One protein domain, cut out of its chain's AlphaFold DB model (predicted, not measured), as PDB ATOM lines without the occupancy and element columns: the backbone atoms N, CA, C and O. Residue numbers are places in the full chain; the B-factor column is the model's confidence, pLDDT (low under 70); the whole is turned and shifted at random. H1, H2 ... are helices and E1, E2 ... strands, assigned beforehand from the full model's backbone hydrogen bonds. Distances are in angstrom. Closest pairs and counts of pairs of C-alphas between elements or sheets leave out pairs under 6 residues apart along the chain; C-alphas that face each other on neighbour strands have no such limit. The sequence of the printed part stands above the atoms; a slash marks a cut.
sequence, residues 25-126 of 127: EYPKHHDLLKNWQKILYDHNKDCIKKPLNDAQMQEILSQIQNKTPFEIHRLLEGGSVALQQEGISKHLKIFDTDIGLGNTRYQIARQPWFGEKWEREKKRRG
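Overview. This is residues 25 to 126 of the 127 residues of the protein "Type I restriction-modification system,restriction subunit R" of Helicobacter bizzozeronii CCUG 35545 (UniProt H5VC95). A small core is made by the helix H1, the helix H2, which leads away from it about perpendicularly, and the two-stranded hairpin E1 and E2, whose strand E1 packs on H2 while E2 comes near the later part of H1. The short helix H3 sits near the far end of H2, a long link and the short strand E3 fold back toward the first printed residue, and residues 116 to 126 with H4 stick out as an arm. The printed part has 102 residues with four named helices and three named strands, in the order H1, H2, H3, E1, E2, E3, H4, and its class is mixed, helices and strands. The one sheet has the order E1 - E2 and is antiparallel. The whole is only just loose, close to compact, with a radius of gyration of the C-alphas of 15.5 A and spans of 48 by 33 by 28 A.

Along the chain. H1 covers residues 29 to 43 and is 21.1 A long, from C-alpha 29 at (19.797, -21.840, -1.952) to C-alpha 43 at (38.187, -11.999, -5.064). H2 covers residues 54 to 65, 15.8 A, and H3 residues 69 to 76, 10.6 A. E1 covers residues 80 to 85, 15.2 A, and E2 residues 88 to 93, 16.1 A. E3 covers residues 108 to 110, 6.5 A. H4 covers residues 116 to 124, 12.4 A, and ends with C-alpha 124 at (11.545, -32.292, 14.601).

Arrangement. H1 and H2 are close but not clearly touching; their closest C-alphas, those of Gln 37 and Met 57, are 6.8 A apart, and their lines stand about perpendicular at 84 degrees. The closest C-alphas of H1 and E2, those of Leu 40 and Leu 92, are 7.6 A apart. H2 and H3 are also close but not clearly touching, with the closest C-alphas, those of Ile 64 and Ile 72, 6.9 A apart; they run opposite ways at a steep tilt of 50 degrees. The closest C-alphas of H2 and E1 are those of Ile 60 and Val 81, 6.6 A apart. E1 and E2 form a hairpin of antiparallel neighbours, with N 83 and O 90 within hydrogen-bond range at 2.8 A and N 81 and O 92 at 2.9 A. E3 pairs with no named strand and is apart from H1. In H1, H2, H3 and H4 every O i to N i+4 pair is within hydrogen-bond range.

Size, cuts and confidence. The two C-alphas farthest apart, those of Gly 87 and Gly 126, are 51.0 A apart. The printed part has no cut. The link from E2 to E3, 14 residues, is long. Residues 116 to 126, of which 116 to 124 belong to H4, stand free; the body without them spans 38 by 32 by 27 A. The mean pLDDT of the printed part is 80.9, and residues 96 to 103 and 116 to 126 are under 70.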
ATOM      1  N   GLU A  25      18.783 -12.013   4.594       87.88
ATOM      2  CA  GLU A  25      17.568 -12.381   5.326       87.88
ATOM      3  C   GLU A  25      16.827 -13.530   4.641       87.88
ATOM      4  O   GLU A  25      16.354 -13.394   3.513       87.88
ATOM      5  N   TYR A  26      16.718 -14.669   5.331       86.00
ATOM      6  CA  TYR A  26      16.018 -15.868   4.861       86.00
ATOM      7  C   TYR A  26      16.391 -16.296   3.427       86.00
ATOM      8  O   TYR A  26      15.500 -16.608   2.626       86.00
ATOM      9  N   PRO A  27      17.690 -16.317   3.056       90.81
ATOM     10  CA  PRO A  27      18.081 -16.558   1.678       90.81
ATOM     11  C   PRO A  27      17.744 -17.992   1.276       90.81
ATOM     12  O   PRO A  27      17.948 -18.939   2.045       90.81
ATOM     13  N   LYS A  28      17.268 -18.174   0.045       89.31
ATOM     14  CA  LYS A  28      17.138 -19.509  -0.539       89.31
ATOM     15  C   LYS A  28      18.494 -19.972  -1.055       89.31
ATOM     16  O   LYS A  28      19.424 -19.188  -1.235       89.31
ATOM     17  N   HIS A  29      18.585 -21.260  -1.375       86.50
ATOM     18  CA  HIS A  29      19.797 -21.840  -1.952       86.50
ATOM     19  C   HIS A  29      20.328 -21.052  -3.166       86.50
ATOM     20  O   HIS A  29      21.522 -20.789  -3.254       86.50
ATOM     21  N   HIS A  30      19.440 -20.610  -4.063       88.06
ATOM     22  CA  HIS A  30      19.821 -19.804  -5.229       88.06
ATOM     23  C   HIS A  30      20.421 -18.443  -4.858       88.06
ATOM     24  O   HIS A  30      21.389 -18.007  -5.476       88.06
ATOM     25  N   ASP A  31      19.886 -17.790  -3.826       89.56
ATOM     26  CA  ASP A  31      20.376 -16.487  -3.366       89.56
ATOM     27  C   ASP A  31      21.772 -16.622  -2.747       89.56
ATOM     28  O   ASP A  31      22.658 -15.815  -3.022       89.56
ATOM     29  N   LEU A  32      22.005 -17.703  -1.991       90.56
ATOM     30  CA  LEU A  32      23.329 -18.042  -1.462       90.56
ATOM     31  C   LEU A  32      24.339 -18.307  -2.584       90.56
ATOM     32  O   LEU A  32      25.468 -17.824  -2.510       90.56
ATOM     33  N   LEU A  33      23.940 -19.031  -3.636       90.56
ATOM     34  CA  LEU A  33      24.804 -19.293  -4.790       90.56
ATOM     35  C   LEU A  33      25.153 -18.012  -5.549       90.56
ATOM     36  O   LEU A  33      26.320 -17.810  -5.871       90.56
ATOM     37  N   LYS A  34      24.181 -17.128  -5.789       90.75
ATOM     38  CA  LYS A  34      24.419 -15.819  -6.419       90.75
ATOM     39  C   LYS A  34      25.324 -14.924  -5.583       90.75
ATOM     40  O   LYS A  34      26.205 -14.250  -6.115       90.75
ATOM     41  N   ASN A  35      25.128 -14.925  -4.270       91.25
ATOM     42  CA  ASN A  35      25.998 -14.198  -3.361       91.25
ATOM     43  C   ASN A  35      27.434 -14.742  -3.426       91.25
ATOM     44  O   ASN A  35      28.383 -13.983  -3.607       91.25
ATOM     45  N   TRP A  36      27.596 -16.065  -3.379       89.62
ATOM     46  CA  TRP A  36      28.908 -16.699  -3.483       89.62
ATOM     47  C   TRP A  36      29.576 -16.461  -4.844       89.62
ATOM     48  O   TRP A  36      30.761 -16.148  -4.894       89.62
ATOM     49  N   GLN A  37      28.815 -16.504  -5.937       90.88
ATOM     50  CA  GLN A  37      29.260 -16.158  -7.290       90.88
ATOM     51  C   GLN A  37      29.845 -14.742  -7.358       90.88
ATOM     52  O   GLN A  37      30.907 -14.538  -7.950       90.88
ATOM     53  N   LYS A  38      29.183 -13.768  -6.719       90.19
ATOM     54  CA  LYS A  38      29.671 -12.387  -6.619       90.19
ATOM     55  C   LYS A  38      30.981 -12.314  -5.834       90.19
ATOM     56  O   LYS A  38      31.924 -11.693  -6.310       90.19
ATOM     57  N   ILE A  39      31.063 -12.986  -4.683       87.94
ATOM     58  CA  ILE A  39      32.273 -13.010  -3.841       87.94
ATOM     59  C   ILE A  39      33.449 -13.652  -4.583       87.94
ATOM     60  O   ILE A  39      34.539 -13.088  -4.611       87.94
ATOM     61  N   LEU A  40      33.228 -14.799  -5.235       88.44
ATOM     62  CA  LEU A  40      34.249 -15.466  -6.041       88.44
ATOM     63  C   LEU A  40      34.752 -14.562  -7.161       88.44
ATOM     64  O   LEU A  40      35.959 -14.490  -7.383       88.44
ATOM     65  N   TYR A  41      33.848 -13.863  -7.851       88.94
ATOM     66  CA  TYR A  41      34.244 -12.900  -8.867       88.94
ATOM     67  C   TYR A  41      35.071 -11.764  -8.272       88.94
ATOM     68  O   TYR A  41      36.162 -11.506  -8.767       88.94
ATOM     69  N   ASP A  42      34.586 -11.129  -7.202       87.56
ATOM     70  CA  ASP A  42      35.246  -9.998  -6.549       87.56
ATOM     71  C   ASP A  42      36.665 -10.340  -6.074       87.56
ATOM     72  O   ASP A  42      37.572  -9.534  -6.278       87.56
ATOM     73  N   HIS A  43      36.872 -11.538  -5.522       86.06
ATOM     74  CA  HIS A  43      38.187 -11.999  -5.064       86.06
ATOM     75  C   HIS A  43      39.135 -12.421  -6.190       86.06
ATOM     76  O   HIS A  43      40.342 -12.397  -5.991       86.06
ATOM     77  N   ASN A  44      38.614 -12.816  -7.354       86.81
ATOM     78  CA  ASN A  44      39.419 -13.333  -8.465       86.81
ATOM     79  C   ASN A  44      39.422 -12.385  -9.678       86.81
ATOM     80  O   ASN A  44      39.668 -12.824 -10.805       86.81
ATOM     81  N   LYS A  45      39.137 -11.086  -9.490       86.38
ATOM     82  CA  LYS A  45      39.105 -10.081 -10.578       86.38
ATOM     83  C   LYS A  45      40.430  -9.946 -11.330       86.38
ATOM     84  O   LYS A  45      40.439  -9.552 -12.492       86.38
ATOM     85  N   ASP A  46      41.542 -10.263 -10.679       83.81
ATOM     86  CA  ASP A  46      42.877 -10.343 -11.273       83.81
ATOM     87  C   ASP A  46      43.002 -11.516 -12.264       83.81
ATOM     88  O   ASP A  46      43.688 -11.415 -13.284       83.81
ATOM     89  N   CYS A  47      42.290 -12.616 -12.004       82.88
ATOM     90  CA  CYS A  47      42.341 -13.843 -12.792       82.88
ATOM     91  C   CYS A  47      41.262 -13.919 -13.890       82.88
ATOM     92  O   CYS A  47      41.537 -14.450 -14.981       82.88
ATOM     93  N   ILE A  48      40.055 -13.396 -13.631       83.94
ATOM     94  CA  ILE A  48      38.897 -13.456 -14.540       83.94
ATOM     95  C   ILE A  48      38.372 -12.078 -14.945       83.94
ATOM     96  O   ILE A  48      38.127 -11.194 -14.132       83.94
ATOM     97  N   LYS A  49      38.142 -11.910 -16.252       80.62
ATOM     98  CA  LYS A  49      37.767 -10.617 -16.852       80.62
ATOM     99  C   LYS A  49      36.276 -10.299 -16.768       80.62
ATOM    100  O   LYS A  49      35.900  -9.134 -16.850       80.62
ATOM    101  N   LYS A  50      35.419 -11.317 -16.672       86.69
ATOM    102  CA  LYS A  50      33.956 -11.166 -16.674       86.69
ATOM    103  C   LYS A  50      33.353 -11.887 -15.470       86.69
ATOM    104  O   LYS A  50      33.937 -12.889 -15.051       86.69
ATOM    105  N   PRO A  51      32.204 -11.415 -14.955       87.94
ATOM    106  CA  PRO A  51      31.456 -12.125 -13.929       87.94
ATOM    107  C   PRO A  51      31.163 -13.566 -14.339       87.94
ATOM    108  O   PRO A  51      30.914 -13.850 -15.514       87.94
ATOM    109  N   LEU A  52      31.176 -14.454 -13.349       88.50
ATOM    110  CA  LEU A  52      30.772 -15.844 -13.517       88.50
ATOM    111  C   LEU A  52      29.295 -15.892 -13.910       88.50
ATOM    112  O   LEU A  52      28.493 -15.148 -13.351       88.50
ATOM    113  N   ASN A  53      28.919 -16.778 -14.827       90.06
ATOM    114  CA  ASN A  53      27.517 -17.080 -15.123       90.06
ATOM    115  C   ASN A  53      27.044 -18.343 -14.378       90.06
ATOM    116  O   ASN A  53      27.838 -19.044 -13.748       90.06
ATOM    117  N   ASP A  54      25.746 -18.640 -14.454       89.06
ATOM    118  CA  ASP A  54      25.157 -19.769 -13.726       89.06
ATOM    119  C   ASP A  54      25.750 -21.119 -14.161       89.06
ATOM    120  O   ASP A  54      25.989 -21.981 -13.319       89.06
ATOM    121  N   ALA A  55      26.067 -21.301 -15.449       89.00
ATOM    122  CA  ALA A  55      26.679 -22.533 -15.952       89.00
ATOM    123  C   ALA A  55      28.103 -22.738 -15.407       89.00
ATOM    124  O   ALA A  55      28.453 -23.837 -14.984       89.00
ATOM    125  N   GLN A  56      28.897 -21.669 -15.343       89.75
ATOM    126  CA  GLN A  56      30.236 -21.676 -14.747       89.75
ATOM    127  C   GLN A  56      30.182 -21.975 -13.245       89.75
ATOM    128  O   GLN A  56      31.009 -22.723 -12.725       89.75
ATOM    129  N   MET A  57      29.177 -21.450 -12.540       90.31
ATOM    130  CA  MET A  57      28.951 -21.806 -11.138       90.31
ATOM    131  C   MET A  57      28.578 -23.279 -10.967       90.31
ATOM    132  O   MET A  57      29.055 -23.911 -10.027       90.31
ATOM    133  N   GLN A  58      27.777 -23.854 -11.870       89.62
ATOM    134  CA  GLN A  58      27.480 -25.291 -11.845       89.62
ATOM    135  C   GLN A  58      28.729 -26.145 -12.093       89.62
ATOM    136  O   GLN A  58      28.918 -27.154 -11.416       89.62
ATOM    137  N   GLU A  59      29.619 -25.730 -12.999       88.69
ATOM    138  CA  GLU A  59      30.905 -26.401 -13.219       88.69
ATOM    139  C   GLU A  59      31.752 -26.415 -11.936       88.69
ATOM    140  O   GLU A  59      32.242 -27.471 -11.529       88.69
ATOM    141  N   ILE A  60      31.859 -25.277 -11.244       88.88
ATOM    142  CA  ILE A  60      32.574 -25.168  -9.961       88.88
ATOM    143  C   ILE A  60      31.925 -26.062  -8.896       88.88
ATOM    144  O   ILE A  60      32.616 -26.815  -8.211       88.88
ATOM    145  N   LEU A  61      30.596 -26.025  -8.770       89.12
ATOM    146  CA  LEU A  61      29.866 -26.864  -7.819       89.12
ATOM    147  C   LEU A  61      30.088 -28.351  -8.090       89.12
ATOM    148  O   LEU A  61      30.298 -29.106  -7.144       89.12
ATOM    149  N   SER A  62      30.115 -28.774  -9.355       88.50
ATOM    150  CA  SER A  62      30.335 -30.177  -9.725       88.50
ATOM    151  C   SER A  62      31.696 -30.712  -9.254       88.50
ATOM    152  O   SER A  62      31.812 -31.877  -8.864       88.50
ATOM    153  N   GLN A  63      32.714 -29.843  -9.205       85.69
ATOM    154  CA  GLN A  63      34.045 -30.183  -8.699       85.69
ATOM    155  C   GLN A  63      34.061 -30.364  -7.177       85.69
ATOM    156  O   GLN A  63      34.934 -31.061  -6.665       85.69
ATOM    157  N   ILE A  64      33.113 -29.762  -6.452       85.50
ATOM    158  CA  ILE A  64      33.037 -29.784  -4.984       85.50
ATOM    159  C   ILE A  64      32.044 -30.842  -4.491       85.50
ATOM    160  O   ILE A  64      32.317 -31.522  -3.508       85.50
ATOM    161  N   GLN A  65      30.914 -31.021  -5.178       84.75
ATOM    162  CA  GLN A  65      29.825 -31.919  -4.763       84.75
ATOM    163  C   GLN A  65      30.263 -33.378  -4.586       84.75
ATOM    164  O   GLN A  65      29.694 -34.086  -3.763       84.75
ATOM    165  N   ASN A  66      31.280 -33.817  -5.327       81.44
ATOM    166  CA  ASN A  66      31.790 -35.188  -5.272       81.44
ATOM    167  C   ASN A  66      32.970 -35.367  -4.301       81.44
ATOM    168  O   ASN A  66      33.543 -36.453  -4.234       81.44
ATOM    169  N   LYS A  67      33.369 -34.313  -3.578       85.12
ATOM    170  CA  LYS A  67      34.514 -34.334  -2.662       85.12
ATOM    171  C   LYS A  67      34.100 -34.714  -1.247       85.12
ATOM    172  O   LYS A  67      33.028 -34.358  -0.763       85.12
ATOM    173  N   THR A  68      34.994 -35.405  -0.555       88.94
ATOM    174  CA  THR A  68      34.855 -35.695   0.875       88.94
ATOM    175  C   THR A  68      35.035 -34.425   1.720       88.94
ATOM    176  O   THR A  68      35.702 -33.485   1.280       88.94
ATOM    177  N   PRO A  69      34.520 -34.377   2.968       86.25
ATOM    178  CA  PRO A  69      34.731 -33.233   3.860       86.25
ATOM    179  C   PRO A  69      36.209 -32.856   4.037       86.25
ATOM    180  O   PRO A  69      36.539 -31.675   4.102       86.25
ATOM    181  N   PHE A  70      37.105 -33.848   4.053       87.44
ATOM    182  CA  PHE A  70      38.549 -33.629   4.123       87.44
ATOM    183  C   PHE A  70      39.101 -32.940   2.867       87.44
ATOM    184  O   PHE A  70      39.892 -32.006   2.962       87.44
ATOM    185  N   GLU A  71      38.668 -33.361   1.679       85.88
ATOM    186  CA  GLU A  71      39.078 -32.725   0.424       85.88
ATOM    187  C   GLU A  71      38.519 -31.310   0.279       85.88
ATOM    188  O   GLU A  71      39.206 -30.443  -0.255       85.88
ATOM    189  N   ILE A  72      37.298 -31.066   0.762       85.00
ATOM    190  CA  ILE A  72      36.718 -29.720   0.820       85.00
ATOM    191  C   ILE A  72      37.537 -28.846   1.769       85.00
ATOM    192  O   ILE A  72      37.881 -27.725   1.415       85.00
ATOM    193  N   HIS A  73      37.903 -29.357   2.945       83.81
ATOM    194  CA  HIS A  73      38.757 -28.629   3.879       83.81
ATOM    195  C   HIS A  73      40.115 -28.279   3.255       83.81
ATOM    196  O   HIS A  73      40.490 -27.112   3.240       83.81
ATOM    197  N   ARG A  74      40.783 -29.244   2.608       82.94
ATOM    198  CA  ARG A  74      42.022 -28.990   1.854       82.94
ATOM    199  C   ARG A  74      41.828 -27.967   0.727       82.94
ATOM    200  O   ARG A  74      42.733 -27.193   0.443       82.94
ATOM    201  N   LEU A  75      40.670 -27.965   0.064       82.38
ATOM    202  CA  LEU A  75      40.347 -26.978  -0.968       82.38
ATOM    203  C   LEU A  75      40.228 -25.561  -0.382       82.38
ATOM    204  O   LEU A  75      40.620 -24.604  -1.042       82.38
ATOM    205  N   LEU A  76      39.716 -25.432   0.844       78.12
ATOM    206  CA  LEU A  76      39.644 -24.161   1.571       78.12
ATOM    207  C   LEU A  76      41.022 -23.705   2.077       78.12
ATOM    208  O   LEU A  76      41.301 -22.514   2.079       78.12
ATOM    209  N   GLU A  77      41.909 -24.627   2.448       77.38
ATOM    210  CA  GLU A  77      43.272 -24.337   2.925       77.38
ATOM    211  C   GLU A  77      44.272 -24.044   1.784       77.38
ATOM    212  O   GLU A  77      45.363 -24.608   1.717       77.38
ATOM    213  N   GLY A  78      43.899 -23.164   0.852       71.50
ATOM    214  CA  GLY A  78      44.771 -22.739  -0.252       71.50
ATOM    215  C   GLY A  78      44.622 -23.544  -1.545       71.50
ATOM    216  O   GLY A  78      45.454 -23.437  -2.449       71.50
ATOM    217  N   GLY A  79      43.556 -24.337  -1.669       78.00
ATOM    218  CA  GLY A  79      43.181 -24.949  -2.936       78.00
ATOM    219  C   GLY A  79      42.574 -23.954  -3.934       78.00
ATOM    220  O   GLY A  79      42.229 -22.814  -3.619       78.00
ATOM    221  N   SER A  80      42.432 -24.406  -5.181       82.94
ATOM    222  CA  SER A  80      41.766 -23.656  -6.250       82.94
ATOM    223  C   SER A  80      40.844 -24.561  -7.059       82.94
ATOM    224  O   SER A  80      41.056 -25.774  -7.127       82.94
ATOM    225  N   VAL A  81      39.820 -23.973  -7.674       85.56
ATOM    226  CA  VAL A  81      38.978 -24.649  -8.672       85.56
ATOM    227  C   VAL A  81      39.363 -24.210 -10.066       85.56
ATOM    228  O   VAL A  81      39.688 -23.043 -10.296       85.56
ATOM    229  N   ALA A  82      39.332 -25.156 -10.996       86.00
ATOM    230  CA  ALA A  82      39.533 -24.849 -12.398       86.00
ATOM    231  C   ALA A  82      38.225 -24.313 -12.987       86.00
ATOM    232  O   ALA A  82      37.144 -24.810 -12.681       86.00
ATOM    233  N   LEU A  83      38.335 -23.311 -13.846       87.69
ATOM    234  CA  LEU A  83      37.235 -22.790 -14.633       87.69
ATOM    235  C   LEU A  83      37.710 -22.588 -16.063       87.69
ATOM    236  O   LEU A  83      38.709 -21.901 -16.291       87.69
ATOM    237  N   GLN A  84      36.973 -23.118 -17.036       83.62
ATOM    238  CA  GLN A  84      37.203 -22.751 -18.427       83.62
ATOM    239  C   GLN A  84      36.442 -21.477 -18.795       83.62
ATOM    240  O   GLN A  84      35.223 -21.374 -18.664       83.62
ATOM    241  N   GLN A  85      37.173 -20.485 -19.300       80.12
ATOM    242  CA  GLN A  85      36.588 -19.251 -19.805       80.12
ATOM    243  C   GLN A  85      37.278 -18.840 -21.102       80.12
ATOM    244  O   GLN A  85      38.494 -18.672 -21.138       80.12
ATOM    245  N   GLU A  86      36.491 -18.685 -22.172       77.75
ATOM    246  CA  GLU A  86      36.985 -18.289 -23.505       77.75
ATOM    247  C   GLU A  86      38.116 -19.207 -24.027       77.75
ATOM    248  O   GLU A  86      39.034 -18.760 -24.705       77.75
ATOM    249  N   GLY A  87      38.066 -20.504 -23.688       79.12
ATOM    250  CA  GLY A  87      39.080 -21.493 -24.081       79.12
ATOM    251  C   GLY A  87      40.356 -21.484 -23.229       79.12
ATOM    252  O   GLY A  87      41.289 -22.225 -23.531       79.12
ATOM    253  N   ILE A  88      40.410 -20.682 -22.162       82.50
ATOM    254  CA  ILE A  88      41.546 -20.610 -21.237       82.50
ATOM    255  C   ILE A  88      41.143 -21.219 -19.893       82.50
ATOM    256  O   ILE A  88      40.128 -20.832 -19.311       82.50
ATOM    257  N   SER A  89      41.960 -22.141 -19.379       85.19
ATOM    258  CA  SER A  89      41.811 -22.658 -18.014       85.19
ATOM    259  C   SER A  89      42.293 -21.616 -17.005       85.19
ATOM    260  O   SER A  89      43.426 -21.131 -17.086       85.19
ATOM    261  N   LYS A  90      41.429 -21.255 -16.061       86.31
ATOM    262  CA  LYS A  90      41.692 -20.313 -14.973       86.31
ATOM    263  C   LYS A  90      41.573 -21.038 -13.643       86.31
ATOM    264  O   LYS A  90      40.677 -21.855 -13.469       86.31
ATOM    265  N   HIS A  91      42.460 -20.725 -12.707       86.56
ATOM    266  CA  HIS A  91      42.416 -21.267 -11.353       86.56
ATOM    267  C   HIS A  91      41.876 -20.193 -10.418       86.56
ATOM    268  O   HIS A  91      42.505 -19.152 -10.255       86.56
ATOM    269  N   LEU A  92      40.701 -20.436  -9.843       86.38
ATOM    270  CA  LEU A  92      40.056 -19.518  -8.913       86.38
ATOM    271  C   LEU A  92      40.339 -19.950  -7.483       86.38
ATOM    272  O   LEU A  92      40.127 -21.111  -7.122       86.38
ATOM    273  N   LYS A  93      40.770 -19.004  -6.658       84.88
ATOM    274  CA  LYS A  93      40.875 -19.192  -5.215       84.88
ATOM    275  C   LYS A  93      39.481 -19.093  -4.602       84.88
ATOM    276  O   LYS A  93      38.767 -18.115  -4.828       84.88
ATOM    277  N   ILE A  94      39.096 -20.114  -3.836       81.50
ATOM    278  CA  ILE A  94      37.789 -20.154  -3.154       81.50
ATOM    279  C   ILE A  94      37.861 -19.468  -1.792       81.50
ATOM    280  O   ILE A  94      36.908 -18.807  -1.384       81.50
ATOM    281  N   PHE A  95      38.986 -19.622  -1.099       76.06
ATOM    282  CA  PHE A  95      39.218 -19.038   0.209       76.06
ATOM    283  C   PHE A  95      40.664 -18.559   0.299       76.06
ATOM    284  O   PHE A  95      41.581 -19.259  -0.132       76.06
ATOM    285  N   ASP A  96      40.844 -17.353   0.827       68.75
ATOM    286  CA  ASP A  96      42.160 -16.818   1.143       68.75
ATOM    287  C   ASP A  96      42.412 -17.033   2.636       68.75
ATOM    288  O   ASP A  96      41.679 -16.504   3.479       68.75
ATOM    289  N   THR A  97      43.411 -17.857   2.953       65.06
ATOM    290  CA  THR A  97      43.817 -18.145   4.331       65.06
ATOM    291  C   THR A  97      44.644 -17.018   4.942       65.06
ATOM    292  O   THR A  97      44.876 -17.046   6.147       65.06
ATOM    293  N   ASP A  98      45.077 -16.024   4.158       63.31
ATOM    294  CA  ASP A  98      45.769 -14.839   4.670       63.31
ATOM    295  C   ASP A  98      44.774 -13.828   5.257       63.31
ATOM    296  O   ASP A  98      44.544 -12.723   4.756       63.31
ATOM    297  N   ILE A  99      44.222 -14.202   6.413       56.62
ATOM    298  CA  ILE A  99      43.268 -13.408   7.203       56.62
ATOM    299  C   ILE A  99      43.842 -12.016   7.565       56.62
ATOM    300  O   ILE A  99      43.102 -11.080   7.862       56.62
ATOM    301  N   GLY A 100      45.172 -11.856   7.523       50.91
ATOM    302  CA  GLY A 100      45.884 -10.611   7.828       50.91
ATOM    303  C   GLY A 100      45.968  -9.591   6.685       50.91
ATOM    304  O   GLY A 100      46.230  -8.422   6.960       50.91
ATOM    305  N   LEU A 101      45.729  -9.992   5.428       53.72
ATOM    306  CA  LEU A 101      45.817  -9.112   4.249       53.72
ATOM    307  C   LEU A 101      44.482  -8.445   3.877       53.72
ATOM    308  O   LEU A 101      44.455  -7.576   3.011       53.72
ATOM    309  N   GLY A 102      43.385  -8.802   4.557       56.53
ATOM    310  CA  GLY A 102      42.072  -8.170   4.372       56.53
ATOM    311  C   GLY A 102      41.264  -8.679   3.173       56.53
ATOM    312  O   GLY A 102      40.254  -8.072   2.832       56.53
ATOM    313  N   ASN A 103      41.672  -9.790   2.557       63.84
ATOM    314  CA  ASN A 103      40.985 -10.382   1.402       63.84
ATOM    315  C   ASN A 103      39.873 -11.374   1.784       63.84
ATOM    316  O   ASN A 103      39.174 -11.887   0.912       63.84
ATOM    317  N   THR A 104      39.708 -11.692   3.069       71.38
ATOM    318  CA  THR A 104      38.648 -12.596   3.530       71.38
ATOM    319  C   THR A 104      37.378 -11.802   3.819       71.38
ATOM    320  O   THR A 104      37.382 -10.874   4.628       71.38
ATOM    321  N   ARG A 105      36.272 -12.196   3.186       79.38
ATOM    322  CA  ARG A 105      34.961 -11.569   3.362       79.38
ATOM    323  C   ARG A 105      34.078 -12.411   4.279       79.38
ATOM    324  O   ARG A 105      33.783 -13.562   3.960       79.38
ATOM    325  N   TYR A 106      33.641 -11.836   5.397       85.12
ATOM    326  CA  TYR A 106      32.748 -12.492   6.356       85.12
ATOM    327  C   TYR A 106      31.337 -11.931   6.237       85.12
ATOM    328  O   TYR A 106      31.141 -10.738   6.434       85.12
ATOM    329  N   GLN A 107      30.349 -12.777   5.955       86.62
ATOM    330  CA  GLN A 107      28.962 -12.349   5.776       86.62
ATOM    331  C   GLN A 107      28.007 -13.161   6.642       86.62
ATOM    332  O   GLN A 107      28.241 -14.334   6.938       86.62
ATOM    333  N   ILE A 108      26.914 -12.517   7.037       88.44
ATOM    334  CA  ILE A 108      25.892 -13.086   7.906       88.44
ATOM    335  C   ILE A 108      24.691 -13.499   7.051       88.44
ATOM    336  O   ILE A 108      24.177 -12.699   6.269       88.44
ATOM    337  N   ALA A 109      24.215 -14.732   7.228       89.38
ATOM    338  CA  ALA A 109      22.958 -15.207   6.658       89.38
ATOM    339  C   ALA A 109      22.002 -15.628   7.779       89.38
ATOM    340  O   ALA A 109      22.272 -16.576   8.519       89.38
ATOM    341  N   ARG A 110      20.876 -14.922   7.896       86.62
ATOM    342  CA  ARG A 110      19.830 -15.188   8.882       86.62
ATOM    343  C   ARG A 110      18.902 -16.278   8.358       86.62
ATOM    344  O   ARG A 110      18.245 -16.096   7.339       86.62
ATOM    345  N   GLN A 111      18.845 -17.395   9.082       83.25
ATOM    346  CA  GLN A 111      17.933 -18.521   8.839       83.25
ATOM    347  C   GLN A 111      17.797 -18.932   7.350       83.25
ATOM    348  O   GLN A 111      16.691 -18.907   6.806       83.25
ATOM    349  N   PRO A 112      18.897 -19.320   6.675       84.94
ATOM    350  CA  PRO A 112      18.857 -19.768   5.284       84.94
ATOM    351  C   PRO A 112      17.897 -20.945   5.074       84.94
ATOM    352  O   PRO A 112      17.819 -21.877   5.881       84.94
ATOM    353  N   TRP A 113      17.178 -20.906   3.954       82.88
ATOM    354  CA  TRP A 113      16.164 -21.891   3.608       82.88
ATOM    355  C   TRP A 113      16.726 -22.959   2.661       82.88
ATOM    356  O   TRP A 113      17.025 -22.693   1.493       82.88
ATOM    357  N   PHE A 114      16.822 -24.196   3.157       77.25
ATOM    358  CA  PHE A 114      17.370 -25.353   2.431       77.25
ATOM    359  C   PHE A 114      16.295 -26.339   1.935       77.25
ATOM    360  O   PHE A 114      16.577 -27.510   1.680       77.25
ATOM    361  N   GLY A 115      15.051 -25.879   1.788       78.19
ATOM    362  CA  GLY A 115      13.948 -26.680   1.260       78.19
ATOM    363  C   GLY A 115      13.087 -27.376   2.318       78.19
ATOM    364  O   GLY A 115      13.343 -27.336   3.519       78.19
ATOM    365  N   GLU A 116      12.042 -28.065   1.859       69.56
ATOM    366  CA  GLU A 116      11.018 -28.652   2.736       69.56
ATOM    367  C   GLU A 116      11.539 -29.769   3.647       69.56
ATOM    368  O   GLU A 116      11.016 -29.982   4.740       69.56
ATOM    369  N   LYS A 117      12.567 -30.509   3.212       66.50
ATOM    370  CA  LYS A 117      13.188 -31.546   4.047       66.50
ATOM    371  C   LYS A 117      13.839 -30.922   5.285       66.50
ATOM    372  O   LYS A 117      13.657 -31.445   6.382       66.50
ATOM    373  N   TRP A 118      14.511 -29.787   5.107       66.00
ATOM    374  CA  TRP A 118      15.118 -29.018   6.190       66.00
ATOM    375  C   TRP A 118      14.065 -28.448   7.144       66.00
ATOM    376  O   TRP A 118      14.205 -28.585   8.354       66.00
ATOM    377  N   GLU A 119      12.961 -27.911   6.618       64.75
ATOM    378  CA  GLU A 119      11.816 -27.459   7.427       64.75
ATOM    379  C   GLU A 119      11.232 -28.584   8.292       64.75
ATOM    380  O   GLU A 119      10.959 -28.403   9.481       64.75
ATOM    381  N   ARG A 120      11.087 -29.789   7.722       62.31
ATOM    382  CA  ARG A 120      10.634 -30.966   8.478       62.31
ATOM    383  C   ARG A 120      11.623 -31.360   9.576       62.31
ATOM    384  O   ARG A 120      11.192 -31.737  10.660       62.31
ATOM    385  N   GLU A 121      12.926 -31.284   9.324       63.38
ATOM    386  CA  GLU A 121      13.961 -31.597  10.316       63.38
ATOM    387  C   GLU A 121      14.061 -30.529  11.416       63.38
ATOM    388  O   GLU A 121      14.200 -30.885  12.586       63.38
ATOM    389  N   LYS A 122      13.904 -29.244  11.078       62.72
ATOM    390  CA  LYS A 122      13.857 -28.126  12.034       62.72
ATOM    391  C   LYS A 122      12.681 -28.279  13.003       62.72
ATOM    392  O   LYS A 122      12.896 -28.278  14.212       62.72
ATOM    393  N   LYS A 123      11.480 -28.576  12.484       60.94
ATOM    394  CA  LYS A 123      10.288 -28.873  13.305       60.94
ATOM    395  C   LYS A 123      10.460 -30.099  14.206       60.94
ATOM    396  O   LYS A 123       9.926 -30.132  15.307       60.94
ATOM    397  N   ARG A 124      11.223 -31.111  13.772       55.59
ATOM    398  CA  ARG A 124      11.545 -32.292  14.601       55.59
ATOM    399  C   ARG A 124      12.564 -31.997  15.702       55.59
ATOM    400  O   ARG A 124      12.625 -32.752  16.666       55.59
ATOM    401  N   ARG A 125      13.363 -30.938  15.553       58.94
ATOM    402  CA  ARG A 125      14.359 -30.486  16.536       58.94
ATOM    403  C   ARG A 125      13.797 -29.489  17.560       58.94
ATOM    404  O   ARG A 125      14.542 -29.096  18.445       58.94
ATOM    405  N   GLY A 126      12.509 -29.142  17.474       53.38
ATOM    406  CA  GLY A 126      11.808 -28.352  18.494       53.38
ATOM    407  C   GLY A 126      12.076 -26.844  18.465       53.38
ATOM    408  O   GLY A 126      11.856 -26.201  19.486       53.38
TER     409      GLY A 126